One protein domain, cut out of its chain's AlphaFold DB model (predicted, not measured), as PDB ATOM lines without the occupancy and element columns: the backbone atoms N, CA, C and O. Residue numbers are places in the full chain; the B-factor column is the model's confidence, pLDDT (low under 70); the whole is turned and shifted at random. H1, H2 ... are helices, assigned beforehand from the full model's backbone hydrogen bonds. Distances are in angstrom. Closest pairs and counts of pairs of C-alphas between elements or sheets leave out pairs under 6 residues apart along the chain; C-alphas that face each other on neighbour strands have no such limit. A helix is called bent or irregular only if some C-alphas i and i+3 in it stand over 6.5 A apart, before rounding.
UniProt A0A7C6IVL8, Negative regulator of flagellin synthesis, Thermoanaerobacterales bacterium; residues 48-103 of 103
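AT A GLANCE: This is residues 48 to 103 of the 103 residues of the protein "Negative regulator of flagellin synthesis" of Thermoanaerobacterales bacterium (UniProt A0A7C6IVL8). Three separate helices are strung along an open hook of chain, with an empty middle and no packed core. H3, the longest helix, makes one limb; H1 and then H2 follow one another along the other limb, and the link of residues 79 to 85 turns the chain back from H2 toward H3. The printed part has 56 residues with three named helices, in the order H1, H2, H3, and no named strand; the class is all helix. The whole is extended, with a radius of gyration of the C-alphas of 17.0 A, and its outline is flat, spanning 45 by 32 by 17 A.

HOW THE PARTS SIT: H3, residues 86 to 102, touches no helix. It is apart from H2, residues 67 to 78, although the two follow each other in the chain. The link between them, 7 residues, is short. H3 is also apart from H1, residues 48 to 60. H1 and H2 are apart as well, joined by a short link of 6 residues. The N-to-C direction of H3 is (0.10, -0.44, 0.89), that of H2 is (0.52, 0.03, -0.85), and that of H1 is (-0.10, -0.63, -0.77): z rises along H3 and falls along the other two. In H1, H2 and H3 every backbone O i to N i+4 pair is within hydrogen-bond range.

IN THESE COORDINATES: H3 has 17 residues, Gly 86 to Leu 102, and is 24.5 A long from first to last C-alpha; it begins with C-alpha 86 at (44.698, -34.979, -38.516) and ends with C-alpha 102 at (46.280, -42.441, -15.204). H2 has 12 residues, Thr 67 to Glu 78, and measures 16.2 A from first to last C-alpha. H1 has 13 residues, Glu 48 to Ser 60, and measures 18.3 A; its C-alpha 48 is at (22.022, -29.276, -6.665). No helix is bent.

THE WHOLE: The two C-alphas farthest apart are those of Arg 50 and Gly 80, at 45.8 A, while the first and last printed C-alphas, of Glu 48 and Ile 103, are 27.5 A apart. Residues 48 to 72, 75 to 80 and 83 to 103 stand free, with no C-alpha 8 or more residues apart along the chain within 10 A. The printed part has no cut and no long link, and it ends at residue 103, the chain's last residue. The mean pLDDT of the printed part is 93.4; residue 103 is the one printed residue under 70.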
ATOM      1  N   GLU A  48      21.112 -28.911  -5.581       93.69
ATOM      2  CA  GLU A  48      22.022 -29.276  -6.665       93.69
ATOM      3  C   GLU A  48      22.221 -30.794  -6.727       93.69
ATOM      4  O   GLU A  48      22.204 -31.378  -7.806       93.69
ATOM      5  N   GLY A  49      22.346 -31.462  -5.574       92.81
ATOM      6  CA  GLY A  49      22.453 -32.919  -5.513       92.81
ATOM      7  C   GLY A  49      21.205 -33.622  -6.053       92.81
ATOM      8  O   GLY A  49      21.315 -34.620  -6.766       92.81
ATOM      9  N   ARG A  50      20.012 -33.081  -5.772       92.31
ATOM     10  CA  ARG A  50      18.755 -33.602  -6.335       92.31
ATOM     11  C   ARG A  50      18.665 -33.370  -7.842       92.31
ATOM     12  O   ARG A  50      18.283 -34.282  -8.570       92.31
ATOM     13  N   GLU A  51      19.040 -32.181  -8.309       94.69
ATOM     14  CA  GLU A  51      19.067 -31.849  -9.740       94.69
ATOM     15  C   GLU A  51      20.062 -32.730 -10.509       94.69
ATOM     16  O   GLU A  51      19.742 -33.223 -11.590       94.69
ATOM     17  N   PHE A  52      21.231 -33.008  -9.926       94.50
ATOM     18  CA  PHE A  52      22.232 -33.897 -10.511       94.50
ATOM     19  C   PHE A  52      21.700 -35.324 -10.689       94.50
ATOM     20  O   PHE A  52      21.827 -35.892 -11.773       94.50
ATOM     21  N   ILE A  53      21.065 -35.895  -9.658       91.94
ATOM     22  CA  ILE A  53      20.479 -37.244  -9.739       91.94
ATOM     23  C   ILE A  53      19.399 -37.297 -10.825       91.94
ATOM     24  O   ILE A  53      19.395 -38.229 -11.629       91.94
ATOM     25  N   LEU A  54      18.534 -36.281 -10.899       94.12
ATOM     26  CA  LEU A  54      17.499 -36.196 -11.930       94.12
ATOM     27  C   LEU A  54      18.104 -36.135 -13.344       94.12
ATOM     28  O   LEU A  54      17.627 -36.814 -14.254       94.12
ATOM     29  N   ALA A  55      19.178 -35.362 -13.531       92.94
ATOM     30  CA  ALA A  55      19.891 -35.290 -14.803       92.94
ATOM     31  C   ALA A  55      20.540 -36.634 -15.175       92.94
ATOM     32  O   ALA A  55      20.448 -37.060 -16.326       92.94
ATOM     33  N   MET A  56      21.145 -37.333 -14.210       93.12
ATOM     34  CA  MET A  56      21.720 -38.666 -14.433       93.12
ATOM     35  C   MET A  56      20.649 -39.696 -14.812       93.12
ATOM     36  O   MET A  56      20.873 -40.502 -15.712       93.12
ATOM     37  N   GLU A  57      19.474 -39.643 -14.182       92.50
ATOM     38  CA  GLU A  57      18.342 -40.515 -14.519       92.50
ATOM     39  C   GLU A  57      17.794 -40.230 -15.928       92.50
ATOM     40  O   GLU A  57      17.415 -41.143 -16.661       92.50
ATOM     41  N   ALA A  58      17.768 -38.964 -16.348       90.62
ATOM     42  CA  ALA A  58      17.387 -38.609 -17.712       90.62
ATOM     43  C   ALA A  58      18.411 -39.118 -18.745       90.62
ATOM     44  O   ALA A  58      18.034 -39.610 -19.812       90.62
ATOM     45  N   ILE A  59      19.706 -39.043 -18.420       89.00
ATOM     46  CA  ILE A  59      20.784 -39.555 -19.277       89.00
ATOM     47  C   ILE A  59      20.710 -41.081 -19.391       89.00
ATOM     48  O   ILE A  59      20.822 -41.594 -20.499       89.00
ATOM     49  N   SER A  60      20.462 -41.807 -18.298       87.31
ATOM     50  CA  SER A  60      20.386 -43.276 -18.329       87.31
ATOM     51  C   SER A  60      19.186 -43.818 -19.111       87.31
ATOM     52  O   SER A  60      19.242 -44.930 -19.627       87.31
ATOM     53  N   LYS A  61      18.108 -43.032 -19.237       89.50
ATOM     54  CA  LYS A  61      16.947 -43.353 -20.090       89.50
ATOM     55  C   LYS A  61      17.178 -43.035 -21.569       89.50
ATOM     56  O   LYS A  61      16.359 -43.409 -22.410       89.50
ATOM     57  N   THR A  62      18.244 -42.310 -21.896       87.69
ATOM     58  CA  THR A  62      18.584 -41.999 -23.286       87.69
ATOM     59  C   THR A  62      19.148 -43.244 -23.966       87.69
ATOM     60  O   THR A  62      19.804 -44.062 -23.336       87.69
ATOM     61  N   SER A  63      18.892 -43.400 -25.268       87.56
ATOM     62  CA  SER A  63      19.454 -44.517 -26.031       87.56
ATOM     63  C   SER A  63      20.984 -44.475 -26.042       87.56
ATOM     64  O   SER A  63      21.576 -43.423 -26.301       87.56
ATOM     65  N   ASP A  64      21.602 -45.645 -25.869       86.88
ATOM     66  CA  ASP A  64      23.050 -45.845 -26.002       86.88
ATOM     67  C   ASP A  64      23.580 -45.335 -27.351       86.88
ATOM     68  O   ASP A  64      24.683 -44.789 -27.449       86.88
ATOM     69  N   VAL A  65      22.773 -45.473 -28.411       92.12
ATOM     70  CA  VAL A  65      23.133 -45.047 -29.762       92.12
ATOM     71  C   VAL A  65      22.396 -43.768 -30.134       92.12
ATOM     72  O   VAL A  65      21.174 -43.710 -30.251       92.12
ATOM     73  N   ARG A  66      23.170 -42.728 -30.454       94.25
ATOM     74  CA  ARG A  66      22.642 -41.466 -30.989       94.25
ATOM     75  C   ARG A  66      22.409 -41.569 -32.494       94.25
ATOM     76  O   ARG A  66      23.194 -41.024 -33.273       94.25
ATOM     77  N   THR A  67      21.332 -42.246 -32.885       94.12
ATOM     78  CA  THR A  67      20.948 -42.523 -34.287       94.12
ATOM     79  C   THR A  67      21.084 -41.299 -35.192       94.12
ATOM     80  O   THR A  67      21.865 -41.329 -36.136       94.12
ATOM     81  N   LYS A  68      20.489 -40.161 -34.812       94.19
ATOM     82  CA  LYS A  68      20.584 -38.897 -35.566       94.19
ATOM     83  C   LYS A  68      22.023 -38.485 -35.909       94.19
ATOM     84  O   LYS A  68      22.282 -38.015 -37.011       94.19
ATOM     85  N   LYS A  69      22.963 -38.629 -34.968       95.44
ATOM     86  CA  LYS A  69      24.374 -38.275 -35.198       95.44
ATOM     87  C   LYS A  69      25.063 -39.298 -36.099       95.44
ATOM     88  O   LYS A  69      25.899 -38.922 -36.913       95.44
ATOM     89  N   VAL A  70      24.747 -40.577 -35.919       96.50
ATOM     90  CA  VAL A  70      25.301 -41.659 -36.740       96.50
ATOM     91  C   VAL A  70      24.868 -41.487 -38.192       96.50
ATOM     92  O   VAL A  70      25.715 -41.538 -39.079       96.50
ATOM     93  N   ASP A  71      23.588 -41.222 -38.425       97.31
ATOM     94  CA  ASP A  71      23.030 -41.093 -39.771       97.31
ATOM     95  C   ASP A  71      23.557 -39.845 -40.493       97.31
ATOM     96  O   ASP A  71      23.909 -39.922 -41.668       97.31
ATOM     97  N   ASP A  72      23.723 -38.722 -39.784       97.12
ATOM     98  CA  ASP A  72      24.371 -37.521 -40.331       97.12
ATOM     99  C   ASP A  72      25.811 -37.802 -40.791       97.12
ATOM    100  O   ASP A  72      26.200 -37.478 -41.917       97.12
ATOM    101  N   ILE A  73      26.607 -38.462 -39.943       97.00
ATOM    102  CA  ILE A  73      27.994 -38.808 -40.272       97.00
ATOM    103  C   ILE A  73      28.046 -39.792 -41.444       97.00
ATOM    104  O   ILE A  73      28.835 -39.578 -42.364       97.00
ATOM    105  N   LYS A  74      27.195 -40.826 -41.452       97.19
ATOM    106  CA  LYS A  74      27.090 -41.771 -42.577       97.19
ATOM    107  C   LYS A  74      26.785 -41.044 -43.882       97.19
ATOM    108  O   LYS A  74      27.521 -41.215 -44.847       97.19
ATOM    109  N   GLY A  75      25.792 -40.156 -43.883       98.00
ATOM    110  CA  GLY A  75      25.441 -39.379 -45.071       98.00
ATOM    111  C   GLY A  75      26.584 -38.486 -45.566       98.00
ATOM    112  O   GLY A  75      26.761 -38.317 -46.772       98.00
ATOM    113  N   ARG A  76      27.402 -37.928 -44.666       97.94
ATOM    114  CA  ARG A  76      28.606 -37.163 -45.045       97.94
ATOM    115  C   ARG A  76      29.694 -38.047 -45.653       97.94
ATOM    116  O   ARG A  76      30.371 -37.598 -46.576       97.94
ATOM    117  N   ILE A  77      29.859 -39.271 -45.149       97.50
ATOM    118  CA  ILE A  77      30.816 -40.253 -45.678       97.50
ATOM    119  C   ILE A  77      30.389 -40.705 -47.076       97.50
ATOM    120  O   ILE A  77      31.198 -40.643 -47.995       97.50
ATOM    121  N   GLU A  78      29.121 -41.079 -47.261       97.75
ATOM    122  CA  GLU A  78      28.571 -41.507 -48.559       97.75
ATOM    123  C   GLU A  78      28.713 -40.426 -49.637       97.75
ATOM    124  O   GLU A  78      29.021 -40.719 -50.789       97.75
ATOM    125  N   LYS A  79      28.544 -39.158 -49.252       97.88
ATOM    126  CA  LYS A  79      28.732 -38.000 -50.138       97.88
ATOM    127  C   LYS A  79      30.202 -37.630 -50.374       97.88
ATOM    128  O   LYS A  79      30.463 -36.698 -51.127       97.88
ATOM    129  N   GLY A  80      31.152 -38.285 -49.704       96.38
ATOM    130  CA  GLY A  80      32.582 -37.970 -49.800       96.38
ATOM    131  C   GLY A  80      32.991 -36.628 -49.177       96.38
ATOM    132  O   GLY A  80      34.091 -36.150 -49.422       96.38
ATOM    133  N   ILE A  81      32.127 -36.010 -48.363       97.12
ATOM    134  CA  ILE A  81      32.366 -34.702 -47.713       97.12
ATOM    135  C   ILE A  81      32.742 -34.839 -46.232       97.12
ATOM    136  O   ILE A  81      32.731 -33.873 -45.462       97.12
ATOM    137  N   TYR A  82      33.020 -36.060 -45.787       95.88
ATOM    138  CA  TYR A  82      33.517 -36.306 -44.448       95.88
ATOM    139  C   TYR A  82      35.023 -36.043 -44.401       95.88
ATOM    140  O   TYR A  82      35.814 -36.805 -44.945       95.88
ATOM    141  N   SER A  83      35.407 -34.954 -43.737       95.31
ATOM    142  CA  SER A  83      36.800 -34.589 -43.496       95.31
ATOM    143  C   SER A  83      37.015 -34.331 -42.009       95.31
ATOM    144  O   SER A  83      36.186 -33.685 -41.354       95.31
ATOM    145  N   VAL A  84      38.109 -34.873 -41.480       94.56
ATOM    146  CA  VAL A  84      38.554 -34.704 -40.096       94.56
ATOM    147  C   VAL A  84      40.004 -34.252 -40.138       94.56
ATOM    148  O   VAL A  84      40.825 -34.844 -40.832       94.56
ATOM    149  N   GLU A  85      40.318 -33.200 -39.390       96.69
ATOM    150  CA  GLU A  85      41.687 -32.709 -39.250       96.69
ATOM    151  C   GLU A  85      42.560 -33.762 -38.556       96.69
ATOM    152  O   GLU A  85      42.176 -34.310 -37.520       96.69
ATOM    153  N   GLY A  86      43.754 -34.017 -39.098       96.19
ATOM    154  CA  GLY A  86      44.698 -34.979 -38.516       96.19
ATOM    155  C   GLY A  86      45.078 -34.646 -37.068       96.19
ATOM    156  O   GLY A  86      45.241 -35.551 -36.255       96.19
ATOM    157  N   GLU A  87      45.117 -33.358 -36.719       96.75
ATOM    158  CA  GLU A  87      45.339 -32.884 -35.348       96.75
ATOM    159  C   GLU A  87      44.282 -33.419 -34.373       96.75
ATOM    160  O   GLU A  87      44.631 -33.978 -33.337       96.75
ATOM    161  N   LYS A  88      42.993 -33.363 -34.739       96.50
ATOM    162  CA  LYS A  88      41.894 -33.898 -33.915       96.50
ATOM    163  C   LYS A  88      42.020 -35.405 -33.701       96.50
ATOM    164  O   LYS A  88      41.625 -35.916 -32.654       96.50
ATOM    165  N   VAL A  89      42.555 -36.127 -34.686       96.50
ATOM    166  CA  VAL A  89      42.816 -37.568 -34.563       96.50
ATOM    167  C   VAL A  89      43.965 -37.814 -33.586       96.50
ATOM    168  O   VAL A  89      43.801 -38.591 -32.646       96.50
ATOM    169  N   ALA A  90      45.090 -37.114 -33.755       96.81
ATOM    170  CA  ALA A  90      46.250 -37.222 -32.871       96.81
ATOM    171  C   ALA A  90      45.904 -36.857 -31.417       96.81
ATOM    172  O   ALA A  90      46.245 -37.598 -30.497       96.81
ATOM    173  N   GLU A  91      45.147 -35.777 -31.215       96.44
ATOM    174  CA  GLU A  91      44.645 -35.350 -29.907       96.44
ATOM    175  C   GLU A  91      43.839 -36.468 -29.227       96.44
ATOM    176  O   GLU A  91      44.005 -36.728 -28.036       96.44
ATOM    177  N   LYS A  92      42.972 -37.172 -29.966       96.06
ATOM    178  CA  LYS A  92      42.174 -38.271 -29.401       96.06
ATOM    179  C   LYS A  92      43.000 -39.516 -29.101       96.06
ATOM    180  O   LYS A  92      42.712 -40.174 -28.104       96.06
ATOM    181  N   ILE A  93      44.022 -39.810 -29.903       95.50
ATOM    182  CA  ILE A  93      44.972 -40.897 -29.626       95.50
ATOM    183  C   ILE A  93      45.730 -40.609 -28.326       95.50
ATOM    184  O   ILE A  93      45.716 -41.438 -27.420       95.50
ATOM    185  N   LEU A  94      46.325 -39.418 -28.203       95.81
ATOM    186  CA  LEU A  94      47.087 -39.028 -27.014       95.81
ATOM    187  C   LEU A  94      46.212 -38.991 -25.762       95.81
ATOM    188  O   LEU A  94      46.573 -39.578 -24.748       95.81
ATOM    189  N   ASN A  95      45.030 -38.374 -25.845       94.94
ATOM    190  CA  ASN A  95      44.085 -38.356 -24.728       94.94
ATOM    191  C   ASN A  95      43.729 -39.768 -24.261       94.94
ATOM    192  O   ASN A  95      43.612 -39.997 -23.062       94.94
ATOM    193  N   ARG A  96      43.548 -40.718 -25.190       94.38
ATOM    194  CA  ARG A  96      43.213 -42.091 -24.818       94.38
ATOM    195  C   ARG A  96      44.356 -42.769 -24.065       94.38
ATOM    196  O   ARG A  96      44.098 -43.360 -23.026       94.38
ATOM    197  N   ILE A  97      45.584 -42.630 -24.562       93.94
ATOM    198  CA  ILE A  97      46.784 -43.186 -23.921       93.94
ATOM    199  C   ILE A  97      46.949 -42.611 -22.510       93.94
ATOM    200  O   ILE A  97      47.108 -43.366 -21.559       93.94
ATOM    201  N   LEU A  98      46.828 -41.289 -22.356       93.38
ATOM    202  CA  LEU A  98      46.973 -40.630 -21.055       93.38
ATOM    203  C   LEU A  98      45.903 -41.072 -20.049       93.38
ATOM    204  O   LEU A  98      46.209 -41.270 -18.880       93.38
ATOM    205  N   VAL A  99      44.647 -41.222 -20.481       93.88
ATOM    206  CA  VAL A  99      43.569 -41.697 -19.599       93.88
ATOM    207  C   VAL A  99      43.805 -43.145 -19.167       93.88
ATOM    208  O   VAL A  99      43.597 -43.449 -17.997       93.88
ATOM    209  N   ASP A 100      44.251 -44.011 -20.080       88.12
ATOM    210  CA  ASP A 100      44.527 -45.421 -19.781       88.12
ATOM    211  C   ASP A 100      45.764 -45.592 -18.861       88.12
ATOM    212  O   ASP A 100      45.839 -46.576 -18.134       88.12
ATOM    213  N   GLU A 101      46.720 -44.652 -18.854       87.12
ATOM    214  CA  GLU A 101      47.874 -44.658 -17.929       87.12
ATOM    215  C   GLU A 101      47.562 -44.085 -16.536       87.12
ATOM    216  O   GLU A 101      48.225 -44.431 -15.556       87.12
ATOM    217  N   LEU A 102      46.597 -43.166 -16.440       78.56
ATOM    218  CA  LEU A 102      46.280 -42.441 -15.204       78.56
ATOM    219  C   LEU A 102      45.211 -43.120 -14.334       78.56
ATOM    220  O   LEU A 102      45.014 -42.693 -13.191       78.56
ATOM    221  N   ILE A 103      44.505 -44.123 -14.862       66.44
ATOM    222  CA  ILE A 103      43.440 -44.880 -14.180       66.44
ATOM    223  C   ILE A 103      43.928 -46.296 -13.887       66.44
ATOM    224  O   ILE A 103      43.718 -46.745 -12.736       66.44
TER     225      ILE A 103